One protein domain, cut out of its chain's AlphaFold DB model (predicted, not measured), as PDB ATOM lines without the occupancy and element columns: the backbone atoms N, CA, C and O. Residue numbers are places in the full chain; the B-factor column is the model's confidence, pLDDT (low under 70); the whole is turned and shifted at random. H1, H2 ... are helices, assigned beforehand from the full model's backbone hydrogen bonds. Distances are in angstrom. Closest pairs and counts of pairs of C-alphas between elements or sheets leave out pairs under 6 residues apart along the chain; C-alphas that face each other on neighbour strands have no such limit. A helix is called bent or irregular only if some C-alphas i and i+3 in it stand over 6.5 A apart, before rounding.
ATOM      1  N   TYR A   2      64.086 -34.615  26.565       85.94
ATOM      2  CA  TYR A   2      63.394 -35.821  27.062       85.94
ATOM      3  C   TYR A   2      63.348 -35.916  28.592       85.94
ATOM      4  O   TYR A   2      62.297 -36.223  29.131       85.94
ATOM      5  N   ALA A   3      64.433 -35.552  29.287       85.00
ATOM      6  CA  ALA A   3      64.447 -35.449  30.748       85.00
ATOM      7  C   ALA A   3      63.315 -34.553  31.296       85.00
ATOM      8  O   ALA A   3      62.616 -34.945  32.220       85.00
ATOM      9  N   CYS A   4      63.059 -33.393  30.689       83.06
ATOM     10  CA  CYS A   4      61.962 -32.508  31.091       83.06
ATOM     11  C   CYS A   4      60.579 -33.128  30.828       83.06
ATOM     12  O   CYS A   4      59.659 -32.893  31.602       83.06
ATOM     13  N   ALA A   5      60.434 -33.928  29.765       81.69
ATOM     14  CA  ALA A   5      59.178 -34.610  29.442       81.69
ATOM     15  C   ALA A   5      58.832 -35.758  30.404       81.69
ATOM     16  O   ALA A   5      57.658 -36.098  30.522       81.69
ATOM     17  N   VAL A   6      59.835 -36.340  31.075       83.06
ATOM     18  CA  VAL A   6      59.675 -37.523  31.942       83.06
ATOM     19  C   VAL A   6      59.860 -37.241  33.436       83.06
ATOM     20  O   VAL A   6      59.586 -38.108  34.254       83.06
ATOM     21  N   THR A   7      60.359 -36.062  33.822       73.00
ATOM     22  CA  THR A   7      60.740 -35.789  35.227       73.00
ATOM     23  C   THR A   7      59.930 -34.672  35.883       73.00
ATOM     24  O   THR A   7      60.239 -34.324  37.013       73.00
ATOM     25  N   ASP A   8      58.906 -34.134  35.210       73.50
ATOM     26  CA  ASP A   8      58.118 -32.959  35.625       73.50
ATOM     27  C   ASP A   8      58.953 -31.875  36.322       73.50
ATOM     28  O   ASP A   8      59.057 -31.814  37.544       73.50
ATOM     29  N   SER A   9      59.580 -31.003  35.535       71.25
ATOM     30  CA  SER A   9      60.433 -29.935  36.067       71.25
ATOM     31  C   SER A   9      59.666 -28.680  36.502       71.25
ATOM     32  O   SER A   9      60.265 -27.604  36.593       71.25
ATOM     33  N   ARG A  10      58.344 -28.760  36.685       75.12
ATOM     34  CA  ARG A  10      57.546 -27.620  37.152       75.12
ATOM     35  C   ARG A  10      57.796 -27.370  38.637       75.12
ATOM     36  O   ARG A  10      57.896 -28.306  39.424       75.12
ATOM     37  N   TRP A  11      57.863 -26.093  39.004       67.25
ATOM     38  CA  TRP A  11      57.904 -25.661  40.402       67.25
ATOM     39  C   TRP A  11      56.601 -26.003  41.135       67.25
ATOM     40  O   TRP A  11      56.622 -26.505  42.253       67.25
ATOM     41  N   ASP A  12      55.473 -25.774  40.466       67.94
ATOM     42  CA  ASP A  12      54.143 -26.188  40.896       67.94
ATOM     43  C   ASP A  12      53.351 -26.616  39.647       67.94
ATOM     44  O   ASP A  12      53.467 -26.042  38.558       67.94
ATOM     45  N   ARG A  13      52.608 -27.718  39.771       66.81
ATOM     46  CA  ARG A  13      51.896 -28.357  38.659       66.81
ATOM     47  C   ARG A  13      50.734 -27.509  38.141       66.81
ATOM     48  O   ARG A  13      50.314 -27.719  37.004       66.81
ATOM     49  N   GLN A  14      50.234 -26.558  38.931       67.06
ATOM     50  CA  GLN A  14      49.136 -25.655  38.560       67.06
ATOM     51  C   GLN A  14      49.598 -24.410  37.782       67.06
ATOM     52  O   GLN A  14      48.777 -23.595  37.361       67.06
ATOM     53  N   THR A  15      50.909 -24.249  37.611       63.03
ATOM     54  CA  THR A  15      51.525 -22.937  37.385       63.03
ATOM     55  C   THR A  15      51.733 -22.603  35.914       63.03
ATOM     56  O   THR A  15      51.671 -21.436  35.568       63.03
ATOM     57  N   ASP A  16      51.941 -23.588  35.032       71.50
ATOM     58  CA  ASP A  16      52.161 -23.316  33.606       71.50
ATOM     59  C   ASP A  16      51.739 -24.449  32.662       71.50
ATOM     60  O   ASP A  16      51.431 -25.575  33.063       71.50
ATOM     61  N   HIS A  17      51.767 -24.142  31.362       81.19
ATOM     62  CA  HIS A  17      51.394 -25.050  30.281       81.19
ATOM     63  C   HIS A  17      52.599 -25.835  29.724       81.19
ATOM     64  O   HIS A  17      52.736 -25.999  28.504       81.19
ATOM     65  N   ARG A  18      53.477 -26.361  30.597       87.25
ATOM     66  CA  ARG A  18      54.686 -27.123  30.214       87.25
ATOM     67  C   ARG A  18      54.416 -28.216  29.193       87.25
ATOM     68  O   ARG A  18      55.179 -28.358  28.241       87.25
ATOM     69  N   SER A  19      53.333 -28.970  29.371       89.44
ATOM     70  CA  SER A  19      52.968 -30.082  28.488       89.44
ATOM     71  C   SER A  19      52.731 -29.605  27.049       89.44
ATOM     72  O   SER A  19      53.204 -30.233  26.104       89.44
ATOM     73  N   ALA A  20      52.091 -28.442  26.865       90.00
ATOM     74  CA  ALA A  20      51.879 -27.842  25.547       90.00
ATOM     75  C   ALA A  20      53.187 -27.327  24.932       90.00
ATOM     76  O   ALA A  20      53.454 -27.561  23.752       90.00
ATOM     77  N   TYR A  21      54.039 -26.683  25.734       90.00
ATOM     78  CA  TYR A  21      55.373 -26.263  25.299       90.00
ATOM     79  C   TYR A  21      56.232 -27.450  24.833       90.00
ATOM     80  O   TYR A  21      56.806 -27.420  23.742       90.00
ATOM     81  N   LEU A  22      56.280 -28.528  25.619       92.44
ATOM     82  CA  LEU A  22      57.047 -29.725  25.283       92.44
ATOM     83  C   LEU A  22      56.470 -30.445  24.058       92.44
ATOM     84  O   LEU A  22      57.242 -30.867  23.198       92.44
ATOM     85  N   ALA A  23      55.142 -30.510  23.910       94.00
ATOM     86  CA  ALA A  23      54.504 -31.037  22.704       94.00
ATOM     87  C   ALA A  23      54.902 -30.235  21.449       94.00
ATOM     88  O   ALA A  23      55.277 -30.826  20.434       94.00
ATOM     89  N   ARG A  24      54.918 -28.893  21.527       92.19
ATOM     90  CA  ARG A  24      55.413 -28.030  20.437       92.19
ATOM     91  C   ARG A  24      56.870 -28.319  20.104       92.19
ATOM     92  O   ARG A  24      57.210 -28.376  18.928       92.19
ATOM     93  N   LEU A  25      57.738 -28.480  21.104       92.81
ATOM     94  CA  LEU A  25      59.149 -28.796  20.867       92.81
ATOM     95  C   LEU A  25      59.329 -30.154  20.193       92.81
ATOM     96  O   LEU A  25      60.068 -30.241  19.219       92.81
ATOM     97  N   ILE A  26      58.639 -31.188  20.675       94.81
ATOM     98  CA  ILE A  26      58.685 -32.530  20.086       94.81
ATOM     99  C   ILE A  26      58.239 -32.491  18.624       94.81
ATOM    100  O   ILE A  26      58.906 -33.073  17.773       94.81
ATOM    101  N   HIS A  27      57.154 -31.774  18.325       94.81
ATOM    102  CA  HIS A  27      56.669 -31.601  16.961       94.81
ATOM    103  C   HIS A  27      57.654 -30.807  16.086       94.81
ATOM    104  O   HIS A  27      58.047 -31.287  15.028       94.81
ATOM    105  N   ARG A  28      58.090 -29.616  16.529       92.12
ATOM    106  CA  ARG A  28      58.971 -28.724  15.748       92.12
ATOM    107  C   ARG A  28      60.331 -29.341  15.440       92.12
ATOM    108  O   ARG A  28      60.875 -29.102  14.369       92.12
ATOM    109  N   LEU A  29      60.889 -30.077  16.396       94.25
ATOM    110  CA  LEU A  29      62.201 -30.715  16.276       94.25
ATOM    111  C   LEU A  29      62.111 -32.147  15.724       94.25
ATOM    112  O   LEU A  29      63.121 -32.842  15.706       94.25
ATOM    113  N   ASP A  30      60.911 -32.585  15.323       95.06
ATOM    114  CA  ASP A  30      60.607 -33.933  14.834       95.06
ATOM    115  C   ASP A  30      61.207 -35.053  15.703       95.06
ATOM    116  O   ASP A  30      61.856 -35.994  15.248       95.06
ATOM    117  N   LEU A  31      61.033 -34.918  17.018       96.12
ATOM    118  CA  LEU A  31      61.635 -35.829  17.983       96.12
ATOM    119  C   LEU A  31      60.848 -37.144  18.052       96.12
ATOM    120  O   LEU A  31      59.612 -37.161  17.999       96.12
ATOM    121  N   SER A  32      61.583 -38.251  18.183       96.00
ATOM    122  CA  SER A  32      61.025 -39.598  18.336       96.00
ATOM    123  C   SER A  32      60.232 -39.736  19.639       96.00
ATOM    124  O   SER A  32      60.653 -39.261  20.692       96.00
ATOM    125  N   LEU A  33      59.102 -40.444  19.590       96.50
ATOM    126  CA  LEU A  33      58.311 -40.763  20.786       96.50
ATOM    127  C   LEU A  33      58.820 -42.009  21.524       96.50
ATOM    128  O   LEU A  33      58.360 -42.293  22.625       96.50
ATOM    129  N   GLU A  34      59.795 -42.734  20.970       95.75
ATOM    130  CA  GLU A  34      60.314 -43.970  21.565       95.75
ATOM    131  C   GLU A  34      60.867 -43.775  22.992       95.75
ATOM    132  O   GLU A  34      60.534 -44.581  23.863       95.75
ATOM    133  N   PRO A  35      61.660 -42.728  23.314       94.69
ATOM    134  CA  PRO A  35      62.139 -42.535  24.684       94.69
ATOM    135  C   PRO A  35      61.006 -42.240  25.671       94.69
ATOM    136  O   PRO A  35      61.078 -42.658  26.825       94.69
ATOM    137  N   ILE A  36      59.968 -41.543  25.204       94.00
ATOM    138  CA  ILE A  36      58.777 -41.204  25.984       94.00
ATOM    139  C   ILE A  36      57.978 -42.472  26.289       94.00
ATOM    140  O   ILE A  36      57.663 -42.755  27.442       94.00
ATOM    141  N   GLU A  37      57.717 -43.276  25.264       95.69
ATOM    142  CA  GLU A  37      57.037 -44.555  25.410       95.69
ATOM    143  C   GLU A  37      57.810 -45.509  26.329       95.69
ATOM    144  O   GLU A  37      57.239 -46.096  27.246       95.69
ATOM    145  N   ARG A  38      59.127 -45.629  26.133       95.25
ATOM    146  CA  ARG A  38      59.974 -46.477  26.977       95.25
ATOM    147  C   ARG A  38      59.891 -46.067  28.444       95.25
ATOM    148  O   ARG A  38      59.834 -46.943  29.298       95.25
ATOM    149  N   HIS A  39      59.874 -44.767  28.732       93.38
ATOM    150  CA  HIS A  39      59.717 -44.269  30.094       93.38
ATOM    151  C   HIS A  39      58.372 -44.684  30.703       93.38
ATOM    152  O   HIS A  39      58.365 -45.245  31.795       93.38
ATOM    153  N   LEU A  40      57.264 -44.495  29.978       95.19
ATOM    154  CA  LEU A  40      55.929 -44.881  30.448       95.19
ATOM    155  C   LEU A  40      55.856 -46.361  30.846       95.19
ATOM    156  O   LEU A  40      55.305 -46.691  31.895       95.19
ATOM    157  N   PHE A  41      56.413 -47.251  30.018       96.56
ATOM    158  CA  PHE A  41      56.398 -48.699  30.267       96.56
ATOM    159  C   PHE A  41      57.460 -49.177  31.266       96.56
ATOM    160  O   PHE A  41      57.312 -50.268  31.812       96.56
ATOM    161  N   ALA A  42      58.522 -48.403  31.494       95.12
ATOM    162  CA  ALA A  42      59.558 -48.727  32.474       95.12
ATOM    163  C   ALA A  42      59.237 -48.211  33.884       95.12
ATOM    164  O   ALA A  42      59.838 -48.690  34.840       95.12
ATOM    165  N   TYR A  43      58.335 -47.234  34.016       93.88
ATOM    166  CA  TYR A  43      57.926 -46.707  35.313       93.88
ATOM    167  C   TYR A  43      57.140 -47.756  36.112       93.88
ATOM    168  O   TYR A  43      56.099 -48.246  35.672       93.88
ATOM    169  N   ASP A  44      57.652 -48.095  37.293       91.94
ATOM    170  CA  ASP A  44      57.153 -49.154  38.173       91.94
ATOM    171  C   ASP A  44      56.606 -48.632  39.512       91.94
ATOM    172  O   ASP A  44      56.210 -49.431  40.361       91.94
ATOM    173  N   GLY A  45      56.551 -47.307  39.689       88.81
ATOM    174  CA  GLY A  45      55.999 -46.680  40.886       88.81
ATOM    175  C   GLY A  45      54.503 -46.948  41.069       88.81
ATOM    176  O   GLY A  45      53.810 -47.429  40.173       88.81
ATOM    177  N   ASP A  46      53.996 -46.665  42.266       85.75
ATOM    178  CA  ASP A  46      52.600 -46.960  42.611       85.75
ATOM    179  C   ASP A  46      51.622 -45.858  42.184       85.75
ATOM    180  O   ASP A  46      50.449 -46.143  41.951       85.75
ATOM    181  N   ASP A  47      52.107 -44.630  41.997       85.31
ATOM    182  CA  ASP A  47      51.303 -43.462  41.629       85.31
ATOM    183  C   ASP A  47      51.582 -43.000  40.189       85.31
ATOM    184  O   ASP A  47      52.725 -42.970  39.738       85.31
ATOM    185  N   ALA A  48      50.535 -42.602  39.467       86.31
ATOM    186  CA  ALA A  48      50.620 -42.083  38.108       86.31
ATOM    187  C   ALA A  48      51.187 -40.650  38.026       86.31
ATOM    188  O   ALA A  48      51.583 -40.218  36.942       86.31
ATOM    189  N   ASP A  49      51.289 -39.938  39.149       84.12
ATOM    190  CA  ASP A  49      51.804 -38.566  39.273       84.12
ATOM    191  C   ASP A  49      53.072 -38.269  38.447       84.12
ATOM    192  O   ASP A  49      53.265 -37.167  37.926       84.12
ATOM    193  N   ARG A  50      53.991 -39.238  38.353       84.75
ATOM    194  CA  ARG A  50      55.280 -39.072  37.657       84.75
ATOM    195  C   ARG A  50      55.174 -39.161  36.138       84.75
ATOM    196  O   ARG A  50      56.031 -38.615  35.451       84.75
ATOM    197  N   ILE A  51      54.148 -39.829  35.627       90.31
ATOM    198  CA  ILE A  51      53.952 -40.072  34.195       90.31
ATOM    199  C   ILE A  51      52.794 -39.257  33.613       90.31
ATOM    200  O   ILE A  51      52.677 -39.152  32.393       90.31
ATOM    201  N   GLU A  52      51.947 -38.662  34.453       88.44
ATOM    202  CA  GLU A  52      50.821 -37.838  34.014       88.44
ATOM    203  C   GLU A  52      51.251 -36.712  33.052       88.44
ATOM    204  O   GLU A  52      50.656 -36.598  31.979       88.44
ATOM    205  N   PRO A  53      52.335 -35.945  33.300       88.12
ATOM    206  CA  PRO A  53      52.774 -34.913  32.356       88.12
ATOM    207  C   PRO A  53      53.190 -35.504  31.007       88.12
ATOM    208  O   PRO A  53      52.945 -34.921  29.951       88.12
ATOM    209  N   THR A  54      53.784 -36.698  31.025       93.44
ATOM    210  CA  THR A  54      54.134 -37.435  29.814       93.44
ATOM    211  C   THR A  54      52.889 -37.841  29.023       93.44
ATOM    212  O   THR A  54      52.849 -37.670  27.802       93.44
ATOM    213  N   LEU A  55      51.852 -38.332  29.705       94.44
ATOM    214  CA  LEU A  55      50.563 -38.660  29.096       94.44
ATOM    215  C   LEU A  55      49.897 -37.407  28.516       94.44
ATOM    216  O   LEU A  55      49.477 -37.423  27.359       94.44
ATOM    217  N   GLN A  56      49.893 -36.296  29.256       92.69
ATOM    218  CA  GLN A  56      49.377 -35.012  28.780       92.69
ATOM    219  C   GLN A  56      50.091 -34.561  27.497       92.69
ATOM    220  O   GLN A  56      49.423 -34.231  26.519       92.69
ATOM    221  N   ILE A  57      51.429 -34.615  27.441       94.75
ATOM    222  CA  ILE A  57      52.199 -34.306  26.220       94.75
ATOM    223  C   ILE A  57      51.708 -35.154  25.042       94.75
ATOM    224  O   ILE A  57      51.417 -34.612  23.975       94.75
ATOM    225  N   LEU A  58      51.584 -36.470  25.232       96.56
ATOM    226  CA  LEU A  58      51.128 -37.373  24.178       96.56
ATOM    227  C   LEU A  58      49.703 -37.050  23.708       96.56
ATOM    228  O   LEU A  58      49.453 -37.103  22.508       96.56
ATOM    229  N   THR A  59      48.783 -36.667  24.604       95.62
ATOM    230  CA  THR A  59      47.413 -36.265  24.209       95.62
ATOM    231  C   THR A  59      47.362 -34.962  23.413       95.62
ATOM    232  O   THR A  59      46.438 -34.753  22.631       95.62
ATOM    233  N   LEU A  60      48.367 -34.094  23.551       95.25
ATOM    234  CA  LEU A  60      48.446 -32.825  22.826       95.25
ATOM    235  C   LEU A  60      49.052 -32.976  21.421       95.25
ATOM    236  O   LEU A  60      48.751 -32.179  20.533       95.25
ATOM    237  N   LEU A  61      49.878 -33.996  21.187       96.31
ATOM    238  CA  LEU A  61      50.575 -34.210  19.913       96.31
ATOM    239  C   LEU A  61      49.652 -34.410  18.689       96.31
ATOM    240  O   LEU A  61      49.944 -33.812  17.648       96.31
ATOM    241  N   PRO A  62      48.523 -35.147  18.765       95.94
ATOM    242  CA  PRO A  62      47.578 -35.249  17.652       95.94
ATOM    243  C   PRO A  62      47.029 -33.894  17.188       95.94
ATOM    244  O   PRO A  62      46.848 -33.686  15.990       95.94
ATOM    245  N   LEU A  63      46.847 -32.930  18.103       93.50
ATOM    246  CA  LEU A  63      46.401 -31.570  17.764       93.50
ATOM    247  C   LEU A  63      47.438 -30.808  16.919       93.50
ATOM    248  O   LEU A  63      47.070 -29.910  16.168       93.50
ATOM    249  N   LEU A  64      48.715 -31.195  17.002       93.50
ATOM    250  CA  LEU A  64      49.814 -30.699  16.168       93.50
ATOM    251  C   LEU A  64      50.057 -31.575  14.919       93.50
ATOM    252  O   LEU A  64      51.039 -31.378  14.209       93.50
ATOM    253  N   GLY A  65      49.204 -32.568  14.650       93.94
ATOM    254  CA  GLY A  65      49.338 -33.493  13.519       93.94
ATOM    255  C   GLY A  65      50.291 -34.675  13.747       93.94
ATOM    256  O   GLY A  65      50.572 -35.422  12.809       93.94
ATOM    257  N   ARG A  66      50.788 -34.887  14.974       96.44
ATOM    258  CA  ARG A  66      51.637 -36.037  15.343       96.44
ATOM    259  C   ARG A  66      50.783 -37.239  15.757       96.44
ATOM    260  O   ARG A  66      50.631 -37.560  16.935       96.44
ATOM    261  N   PHE A  67      50.184 -37.890  14.759       95.94
ATOM    262  CA  PHE A  67      49.298 -39.049  14.945       95.94
ATOM    263  C   PHE A  67      50.022 -40.331  15.375       95.94
ATOM    264  O   PHE A  67      49.379 -41.267  15.843       95.94
ATOM    265  N   ASP A  68      51.352 -40.367  15.289       96.62
ATOM    266  CA  ASP A  68      52.192 -41.424  15.856       96.62
ATOM    267  C   ASP A  68      52.087 -41.518  17.391       96.62
ATOM    268  O   ASP A  68      52.399 -42.563  17.959       96.62
ATOM    269  N   ALA A  69      51.557 -40.488  18.066       97.44
ATOM    270  CA  ALA A  69      51.239 -40.527  19.496       97.44
ATOM    271  C   ALA A  69      49.990 -41.367  19.835       97.44
ATOM    272  O   ALA A  69      49.907 -41.939  20.922       97.44
ATOM    273  N   VAL A  70      49.024 -41.480  18.914       96.94
ATOM    274  CA  VAL A  70      47.772 -42.236  19.119       96.94
ATOM    275  C   VAL A  70      48.022 -43.712  19.459       96.94
ATOM    276  O   VAL A  70      47.484 -44.176  20.469       96.94
ATOM    277  N   PRO A  71      48.826 -44.482  18.695       97.00
ATOM    278  CA  PRO A  71      49.092 -45.877  19.041       97.00
ATOM    279  C   PRO A  71      49.837 -46.032  20.374       97.00
ATOM    280  O   PRO A  71      49.569 -46.997  21.085       97.00
ATOM    281  N   VAL A  72      50.713 -45.089  20.749       97.56
ATOM    282  CA  VAL A  72      51.404 -45.089  22.054       97.56
ATOM    283  C   VAL A  72      50.391 -44.938  23.193       97.56
ATOM    284  O   VAL A  72      50.344 -45.775  24.095       97.56
ATOM    285  N   LEU A  73      49.524 -43.920  23.114       97.00
ATOM    286  CA  LEU A  73      48.462 -43.662  24.094       97.00
ATOM    287  C   LEU A  73      47.537 -44.864  24.262       97.00
ATOM    288  O   LEU A  73      47.299 -45.309  25.382       97.00
ATOM    289  N   ARG A  74      47.047 -45.424  23.150       97.12
ATOM    290  CA  ARG A  74      46.163 -46.596  23.183       97.12
ATOM    291  C   ARG A  74      46.852 -47.804  23.800       97.12
ATOM    292  O   ARG A  74      46.267 -48.475  24.642       97.12
ATOM    293  N   ARG A  75      48.095 -48.082  23.403       97.31
ATOM    294  CA  ARG A  75      48.846 -49.224  23.934       97.31
ATOM    295  C   ARG A  75      49.047 -49.090  25.436       97.31
ATOM    296  O   ARG A  75      48.851 -50.066  26.152       97.31
ATOM    297  N   TYR A  76      49.367 -47.891  25.918       97.81
ATOM    298  CA  TYR A  76      49.529 -47.645  27.346       97.81
ATOM    299  C   TYR A  76      48.198 -47.686  28.115       97.81
ATOM    300  O   TYR A  76      48.129 -48.310  29.168       97.81
ATOM    301  N   ALA A  77      47.113 -47.131  27.569       96.19
ATOM    302  CA  ALA A  77      45.777 -47.212  28.170       96.19
ATOM    303  C   ALA A  77      45.230 -48.651  28.253       96.19
ATOM    304  O   ALA A  77      44.345 -48.932  29.053       96.19
ATOM    305  N   VAL A  78      45.751 -49.576  27.441       96.88
ATOM    306  CA  VAL A  78      45.365 -50.993  27.477       96.88
ATOM    307  C   VAL A  78      46.320 -51.813  28.347       96.88
ATOM    308  O   VAL A  78      45.867 -52.583  29.188       96.88
ATOM    309  N   GLN A  79      47.633 -51.651  28.169       95.88
ATOM    310  CA  GLN A  79      48.659 -52.547  28.727       95.88
ATOM    311  C   GLN A  79      49.464 -51.937  29.881       95.88
ATOM    312  O   GLN A  79      50.153 -52.666  30.591       95.88
ATOM    313  N   GLY A  80      49.423 -50.618  30.054       95.94
ATOM    314  CA  GLY A  80      50.225 -49.900  31.040       95.94
ATOM    315  C   GLY A  80      49.829 -50.216  32.484       95.94
ATOM    316  O   GLY A  80      48.698 -50.617  32.767       95.94
ATOM    317  N   ARG A  81      50.773 -50.003  33.411       94.75
ATOM    318  CA  ARG A  81      50.545 -50.138  34.860       94.75
ATOM    319  C   ARG A  81      49.469 -49.161  35.337       94.75
ATOM    320  O   ARG A  81      48.508 -49.570  35.974       94.75
ATOM    321  N   HIS A  82      49.587 -47.896  34.937       94.69
ATOM    322  CA  HIS A  82      48.650 -46.818  35.270       94.69
ATOM    323  C   HIS A  82      47.635 -46.578  34.144       94.69
ATOM    324  O   HIS A  82      47.389 -45.448  33.722       94.69
ATOM    325  N   TRP A  83      47.069 -47.662  33.613       95.19
ATOM    326  CA  TRP A  83      46.130 -47.619  32.493       95.19
ATOM    327  C   TRP A  83      44.919 -46.708  32.756       95.19
ATOM    328  O   TRP A  83      44.477 -46.017  31.842       95.19
ATOM    329  N   ALA A  84      44.416 -46.671  33.997       91.25
ATOM    330  CA  ALA A  84      43.272 -45.849  34.387       91.25
ATOM    331  C   ALA A  84      43.588 -44.349  34.270       91.25
ATOM    332  O   ALA A  84      42.849 -43.629  33.608       91.25
ATOM    333  N   ALA A  85      44.738 -43.907  34.791       90.12
ATOM    334  CA  ALA A  85      45.195 -42.520  34.669       90.12
ATOM    335  C   ALA A  85      45.442 -42.115  33.206       90.12
ATOM    336  O   ALA A  85      45.138 -40.998  32.793       90.12
ATOM    337  N   ALA A  86      45.962 -43.032  32.386       94.12
ATOM    338  CA  ALA A  86      46.109 -42.799  30.954       94.12
ATOM    339  C   ALA A  86      44.756 -42.637  30.258       94.12
ATOM    340  O   ALA A  86      44.584 -41.723  29.455       94.12
ATOM    341  N   LEU A  87      43.789 -43.495  30.583       92.44
ATOM    342  CA  LEU A  87      42.440 -43.422  30.040       92.44
ATOM    343  C   LEU A  87      41.741 -42.115  30.438       92.44
ATOM    344  O   LEU A  87      41.146 -41.459  29.586       92.44
ATOM    345  N   GLU A  88      41.874 -41.722  31.701       88.94
ATOM    346  CA  GLU A  88      41.370 -40.468  32.253       88.94
ATOM    347  C   GLU A  88      42.001 -39.251  31.556       88.94
ATOM    348  O   GLU A  88      41.293 -38.390  31.032       88.94
ATOM    349  N   THR A  89      43.332 -39.228  31.437       89.75
ATOM    350  CA  THR A  89      44.065 -38.153  30.746       89.75
ATOM    351  C   THR A  89      43.616 -38.020  29.291       89.75
ATOM    352  O   THR A  89      43.419 -36.911  28.797       89.75
ATOM    353  N   ILE A  90      43.430 -39.146  28.587       92.06
ATOM    354  CA  ILE A  90      42.921 -39.139  27.214       92.06
ATOM    355  C   ILE A  90      41.499 -38.570  27.193       92.06
ATOM    356  O   ILE A  90      41.241 -37.688  26.379       92.06
ATOM    357  N   ALA A  91      40.600 -39.029  28.066       89.25
ATOM    358  CA  ALA A  91      39.189 -38.644  28.054       89.25
ATOM    359  C   ALA A  91      38.935 -37.174  28.419       89.25
ATOM    360  O   ALA A  91      38.053 -36.551  27.831       89.25
ATOM    361  N   TYR A  92      39.733 -36.593  29.319       85.81
ATOM    362  CA  TYR A  92      39.672 -35.160  29.633       85.81
ATOM    363  C   TYR A  92      40.404 -34.274  28.623       85.81
ATOM    364  O   TYR A  92      40.290 -33.045  28.662       85.81
ATOM    365  N   SER A  93      41.166 -34.866  27.704       87.44
ATOM    366  CA  SER A  93      41.843 -34.104  26.665       87.44
ATOM    367  C   SER A  93      40.880 -33.723  25.541       87.44
ATOM    368  O   SER A  93      40.009 -34.489  25.137       87.44
ATOM    369  N   ARG A  94      41.132 -32.570  24.914       85.50
ATOM    370  CA  ARG A  94      40.460 -32.184  23.663       85.50
ATOM    371  C   ARG A  94      40.628 -33.235  22.550       85.50
ATOM    372  O   ARG A  94      39.789 -33.330  21.657       85.50
ATOM    373  N   ALA A  95      41.705 -34.021  22.596       86.94
ATOM    374  CA  ALA A  95      41.954 -35.068  21.618       86.94
ATOM    375  C   ALA A  95      40.905 -36.192  21.672       86.94
ATOM    376  O   ALA A  95      40.671 -36.834  20.649       86.94
ATOM    377  N   TRP A  96      40.237 -36.394  22.817       89.50
ATOM    378  CA  TRP A  96      39.106 -37.315  22.923       89.50
ATOM    379  C   TRP A  96      38.024 -36.980  21.900       89.50
ATOM    380  O   TRP A  96      37.650 -37.832  21.095       89.50
ATOM    381  N   ASP A  97      37.557 -35.735  21.881       87.81
ATOM    382  CA  ASP A  97      36.463 -35.317  21.008       87.81
ATOM    383  C   ASP A  97      36.893 -35.278  19.537       87.81
ATOM    384  O   ASP A  97      36.210 -35.842  18.672       87.81
ATOM    385  N   ASP A  98      38.052 -34.666  19.273       89.31
ATOM    386  CA  ASP A  98      38.515 -34.335  17.923       89.31
ATOM    387  C   ASP A  98      38.996 -35.569  17.123       89.31
ATOM    388  O   ASP A  98      38.927 -35.541  15.892       89.31
ATOM    389  N   PHE A  99      39.433 -36.661  17.775       92.62
ATOM    390  CA  PHE A  99      40.056 -37.812  17.094       92.62
ATOM    391  C   PHE A  99      39.354 -39.152  17.376       92.62
ATOM    392  O   PHE A  99      39.613 -39.815  18.388       92.62
ATOM    393  N   PRO A 100      38.485 -39.625  16.460       91.88
ATOM    394  CA  PRO A 100      37.831 -40.928  16.571       91.88
ATOM    395  C   PRO A 100      38.796 -42.118  16.684       91.88
ATOM    396  O   PRO A 100      38.418 -43.142  17.255       91.88
ATOM    397  N   GLU A 101      40.023 -42.012  16.175       91.38
ATOM    398  CA  GLU A 101      41.065 -43.045  16.229       91.38
ATOM    399  C   GLU A 101      41.517 -43.342  17.666       91.38
ATOM    400  O   GLU A 101      41.891 -44.476  17.978       91.38
ATOM    401  N   LEU A 102      41.433 -42.357  18.569       90.06
ATOM    402  CA  LEU A 102      41.682 -42.567  19.998       90.06
ATOM    403  C   LEU A 102      40.540 -43.345  20.662       90.06
ATOM    404  O   LEU A 102      40.797 -44.192  21.511       90.06
ATOM    405  N   ARG A 103      39.289 -43.108  20.251       90.44
ATOM    406  CA  ARG A 103      38.089 -43.662  20.908       90.44
ATOM    407  C   ARG A 103      37.661 -45.023  20.379       90.44
ATOM    408  O   ARG A 103      37.241 -45.895  21.138       90.44
ATOM    409  N   THR A 104      37.713 -45.201  19.064       91.88
ATOM    410  CA  THR A 104      37.071 -46.333  18.388       91.88
ATOM    411  C   THR A 104      37.706 -47.647  18.831       91.88
ATOM    412  O   THR A 104      38.912 -47.842  18.694       91.88
ATOM    413  N   GLY A 105      36.901 -48.544  19.404       93.31
ATOM    414  CA  GLY A 105      37.342 -49.858  19.879       93.31
ATOM    415  C   GLY A 105      38.174 -49.853  21.165       93.31
ATOM    416  O   GLY A 105      38.439 -50.932  21.688       93.31
ATOM    417  N   LEU A 106      38.556 -48.686  21.705       94.75
ATOM    418  CA  LEU A 106      39.349 -48.607  22.941       94.75
ATOM    419  C   LEU A 106      38.599 -49.227  24.128       94.75
ATOM    420  O   LEU A 106      39.195 -49.892  24.966       94.75
ATOM    421  N   ASP A 107      37.277 -49.075  24.151       94.06
ATOM    422  CA  ASP A 107      36.389 -49.724  25.112       94.06
ATOM    423  C   ASP A 107      36.476 -51.254  25.060       94.06
ATOM    424  O   ASP A 107      36.572 -51.904  26.097       94.06
ATOM    425  N   ALA A 108      36.465 -51.857  23.866       95.00
ATOM    426  CA  ALA A 108      36.656 -53.302  23.725       95.00
ATOM    427  C   ALA A 108      38.040 -53.734  24.209       95.00
ATOM    428  O   ALA A 108      38.130 -54.709  24.954       95.00
ATOM    429  N   ASP A 109      39.080 -53.010  23.800       96.31
ATOM    430  CA  ASP A 109      40.463 -53.352  24.116       96.31
ATOM    431  C   ASP A 109      40.708 -53.296  25.630       96.31
ATOM    432  O   ASP A 109      41.194 -54.270  26.203       96.31
ATOM    433  N   VAL A 110      40.300 -52.214  26.305       95.75
ATOM    434  CA  VAL A 110      40.446 -52.072  27.765       95.75
ATOM    435  C   VAL A 110      39.647 -53.149  28.498       95.75
ATOM    436  O   VAL A 110      40.187 -53.836  29.362       95.75
ATOM    437  N   LEU A 111      38.384 -53.377  28.120       94.00
ATOM    438  CA  LEU A 111      37.558 -54.399  28.767       94.00
ATOM    439  C   LEU A 111      38.086 -55.822  28.554       94.00
ATOM    440  O   LEU A 111      37.836 -56.679  29.394       94.00
ATOM    441  N   ALA A 112      38.794 -56.099  27.460       95.38
ATOM    442  CA  ALA A 112      39.403 -57.408  27.234       95.38
ATOM    443  C   ALA A 112      40.619 -57.670  28.143       95.38
ATOM    444  O   ALA A 112      40.945 -58.829  28.384       95.38
ATOM    445  N   HIS A 113      41.268 -56.616  28.651       95.62
ATOM    446  CA  HIS A 113      42.498 -56.711  29.448       95.62
ATOM    447  C   HIS A 113      42.283 -56.513  30.952       95.62
ATOM    448  O   HIS A 113      43.240 -56.670  31.705       95.62
ATOM    449  N   ARG A 114      41.063 -56.167  31.385       94.38
ATOM    450  CA  ARG A 114      40.759 -55.856  32.788       94.38
ATOM    451  C   ARG A 114      39.690 -56.754  33.377       94.38
ATOM    452  O   ARG A 114      38.687 -57.058  32.719       94.38
ATOM    453  N   ASP A 115      39.881 -57.150  34.628       92.12
ATOM    454  CA  ASP A 115      38.862 -57.846  35.410       92.12
ATOM    455  C   ASP A 115      37.831 -56.872  36.025       92.12
ATOM    456  O   ASP A 115      37.907 -55.656  35.845       92.12
ATOM    457  N   ASP A 116      36.777 -57.404  36.654       88.38
ATOM    458  CA  ASP A 116      35.700 -56.569  37.212       88.38
ATOM    459  C   ASP A 116      36.169 -55.736  38.416       88.38
ATOM    460  O   ASP A 116      35.627 -54.654  38.632       88.38
ATOM    461  N   ALA A 117      37.165 -56.202  39.176       86.56
ATOM    462  CA  ALA A 117      37.683 -55.490  40.342       86.56
ATOM    463  C   ALA A 117      38.572 -54.312  39.924       86.56
ATOM    464  O   ALA A 117      38.401 -53.208  40.437       86.56
ATOM    465  N   GLU A 118      39.458 -54.519  38.946       86.56
ATOM    466  CA  GLU A 118      40.270 -53.456  38.347       86.56
ATOM    467  C   GLU A 118      39.389 -52.365  37.724       86.56
ATOM    468  O   GLU A 118      39.633 -51.177  37.921       86.56
ATOM    469  N   LEU A 119      38.342 -52.759  36.989       87.50
ATOM    470  CA  LEU A 119      37.404 -51.810  36.391       87.50
ATOM    471  C   LEU A 119      36.597 -51.064  37.458       87.50
ATOM    472  O   LEU A 119      36.440 -49.855  37.347       87.50
ATOM    473  N   ALA A 120      36.106 -51.753  38.491       86.06
ATOM    474  CA  ALA A 120      35.359 -51.116  39.575       86.06
ATOM    475  C   ALA A 120      36.192 -50.061  40.317       86.06
ATOM    476  O   ALA A 120      35.648 -49.039  40.715       86.06
ATOM    477  N   ALA A 121      37.501 -50.287  40.468       84.94
ATOM    478  CA  ALA A 121      38.408 -49.328  41.093       84.94
ATOM    479  C   ALA A 121      38.674 -48.076  40.235       84.94
ATOM    480  O   ALA A 121      39.070 -47.050  40.778       84.94
ATOM    481  N   ALA A 122      38.483 -48.157  38.914       83.69
ATOM    482  CA  ALA A 122      38.784 -47.075  37.973       83.69
ATOM    483  C   ALA A 122      37.547 -46.294  37.491       83.69
ATOM    484  O   ALA A 122      37.687 -45.194  36.958       83.69
ATOM    485  N   VAL A 123      36.345 -46.868  37.605       78.62
ATOM    486  CA  VAL A 123      35.100 -46.227  37.159       78.62
ATOM    487  C   VAL A 123      34.729 -45.094  38.115       78.62
ATOM    488  O   VAL A 123      34.335 -45.334  39.250       78.62
ATOM    489  N   ASP A 124      34.788 -43.868  37.603       68.12
ATOM    490  CA  ASP A 124      34.483 -42.627  38.333       68.12
ATOM    491  C   ASP A 124      33.003 -42.191  38.206       68.12
ATOM    492  O   ASP A 124      32.541 -41.280  38.875       68.12
ATOM    493  N   GLY A 125      32.193 -42.861  37.376       63.72
ATOM    494  CA  GLY A 125      30.725 -42.698  37.366       63.72
ATOM    495  C   GLY A 125      30.171 -41.348  36.863       63.72
ATOM    496  O   GLY A 125      29.013 -41.274  36.465       63.72
ATOM    497  N   GLU A 126      30.966 -40.285  36.813       69.56
ATOM    498  CA  GLU A 126      30.495 -38.936  36.455       69.56
ATOM    499  C   GLU A 126      31.194 -38.357  35.214       69.56
ATOM    500  O   GLU A 126      30.800 -37.307  34.702       69.56
ATOM    501  N   SER A 127      32.181 -39.074  34.673       75.06
ATOM    502  CA  SER A 127      33.101 -38.585  33.646       75.06
ATOM    503  C   SER A 127      33.204 -39.499  32.416       75.06
ATOM    504  O   SER A 127      32.910 -40.703  32.444       75.06
ATOM    505  N   GLU A 128      33.620 -38.915  31.286       81.31
ATOM    506  CA  GLU A 128      34.101 -39.700  30.147       81.31
ATOM    507  C   GLU A 128      35.394 -40.440  30.558       81.31
ATOM    508  O   GLU A 128      36.169 -39.924  31.355       81.31
ATOM    509  N   PRO A 129      35.658 -41.646  30.032       88.38
ATOM    510  CA  PRO A 129      34.897 -42.319  28.985       88.38
ATOM    511  C   PRO A 129      33.764 -43.201  29.532       88.38
ATOM    512  O   PRO A 129      33.007 -43.804  28.764       88.38
ATOM    513  N   TRP A 130      33.643 -43.303  30.859       88.44
ATOM    514  CA  TRP A 130      32.765 -44.247  31.545       88.44
ATOM    515  C   TRP A 130      31.290 -44.013  31.227       88.44
ATOM    516  O   TRP A 130      30.566 -44.971  30.946       88.44
ATOM    517  N   THR A 131      30.863 -42.751  31.173       85.31
ATOM    518  CA  THR A 131      29.518 -42.337  30.741       85.31
ATOM    519  C   THR A 131      29.161 -42.860  29.350       85.31
ATOM    520  O   THR A 131      28.064 -43.386  29.142       85.31
ATOM    521  N   SER A 132      30.072 -42.751  28.380       87.62
ATOM    522  CA  SER A 132      29.855 -43.253  27.020       87.62
ATOM    523  C   SER A 132      29.897 -44.771  26.950       87.62
ATOM    524  O   SER A 132      29.040 -45.382  26.306       87.62
ATOM    525  N   TRP A 133      30.836 -45.402  27.650       91.94
ATOM    526  CA  TRP A 133      30.965 -46.855  27.647       91.94
ATOM    527  C   TRP A 133      29.791 -47.536  28.348       91.94
ATOM    528  O   TRP A 133      29.319 -48.559  27.865       91.94
ATOM    529  N   ALA A 134      29.231 -46.966  29.417       89.25
ATOM    530  CA  ALA A 134      28.052 -47.515  30.091       89.25
ATOM    531  C   ALA A 134      26.812 -47.593  29.173       89.25
ATOM    532  O   ALA A 134      25.949 -48.458  29.361       89.25
ATOM    533  N   ARG A 135      26.719 -46.744  28.139       88.88
ATOM    534  CA  ARG A 135      25.616 -46.778  27.159       88.88
ATOM    535  C   ARG A 135      25.716 -47.967  26.205       88.88
ATOM    536  O   ARG A 135      24.688 -48.502  25.795       88.88
ATOM    537  N   THR A 136      26.931 -48.388  25.857       89.25
ATOM    538  CA  THR A 136      27.187 -49.414  24.831       89.25
ATOM    539  C   THR A 136      27.688 -50.740  25.405       89.25
ATOM    540  O   THR A 136      27.550 -51.779  24.759       89.25
ATOM    541  N   ARG A 137      28.237 -50.746  26.627       91.38
ATOM    542  CA  ARG A 137      28.892 -51.893  27.271       91.38
ATOM    543  C   ARG A 137      28.152 -52.307  28.547       91.38
ATOM    544  O   ARG A 137      28.325 -51.684  29.597       91.38
TER     545      ARG A 137
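What this domain is: This is residues 2 to 137 of the 392 residues of an uncharacterized protein of Streptomyces sp. GP55 (UniProt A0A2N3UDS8). Three helices, H4, H5 and H6, make an up-and-down bundle at the core, each running against the one before it, with their lines splayed and their centres in a triangle. At one end of the longest axis H1, H2 and H3 pack on H4 and H5; toward the other end H9 packs on H5, with H10 and H11 more loosely placed beyond the bundle, while the short H7 and H8 pack on H4 and H5. The printed part has 136 residues with eleven named helices, H1 to H11 in order along the chain, and no named strand; the class is all helix. It is compact, with a radius of gyration of the C-alphas of 14.5 A, and the C-alphas span 41 by 31 by 27 A, a rounded outline.

Where its parts are: H1 holds residues 2 to 7 and begins at C-alpha 2, at (63.394, -35.821, 27.062). H2, residues 18 to 28, is 15.2 A from first to last C-alpha, and H3, residues 34 to 42, is 11.9 A. H4, residues 52 to 64, is the longest helix by residues, at 19.2 A; it begins at C-alpha 52, at (50.821, -37.838, 34.014). H4 is only just irregular: C-alphas 59 and 62 are 6.6 A apart. H5, residues 69 to 79, is 15.4 A long, and H6, residues 83 to 92, is 14.3 A. Two short helices follow, H7 at residues 94 to 98 and H8 at residues 100 to 103. H9 holds residues 106 to 113, 10.9 A, H10 residues 116 to 122, 10.0 A, and H11 residues 130 to 136, 10.1 A; C-alpha 136 is at (27.187, -49.414, 24.831).

How they stand to each other: H4 and H5 are the hub, touching five other helices each. They form a helical hairpin at a steep tilt of 37 degrees, only just past shallow, with the closest C-alphas, Leu 58 and Ala 69, 5.6 A apart. H5 and H6 form a second hairpin at a steep tilt of 42 degrees; the closest C-alphas are Ala 77 and Trp 83, at 4.4 A. H4 touches H6 at Thr 59 and Ile 90, 6.1 A, the same way at 44 degrees. H2 touches H4 at Ser 19 and Ile 57, 4.9 A, at a steep tilt of 46 degrees. H1 touches H4 residues 53 to 57 alone, closest at Ala 5 and Thr 54, 5.8 A, and touches H3 at Val 6 and His 39, 7.0 A. H3 and H5 only just touch, with 3 pairs of C-alphas within 8 A, closest at Glu 37 and Val 72, 6.6 A. H7 touches H4 residues 59 to 63 alone, closest at Thr 59 and Ala 95, 6.2 A; H8 touches H5 at Val 70 and Leu 102, 6.2 A. H9 touches H5 at Val 78 and Val 110, 5.0 A. H10 is close to H6 but not clearly touching, at Ala 84 and Ala 122, 5.9 A; H11 is likewise close to H9, at Asp 107 and Trp 133, 6.6 A, and about perpendicular at 88 degrees. Every O i to N i+4 pair is within hydrogen-bond range in H1, H2, H3, H5, H6, H7, H9 and H10; H4 has 6 of 9, H11 has 1 of 3 beside 3 of 4 O i to N i+3 pairs, and H8 is too short for such a pair.

The domain as a whole: The two C-alphas farthest apart are those of Leu 29 and Asp 116, at 42.5 A. The printed part has no cut and no long link. The mean pLDDT of the printed part is 89.3; residues 11 to 15 and 124 to 126 are under 70.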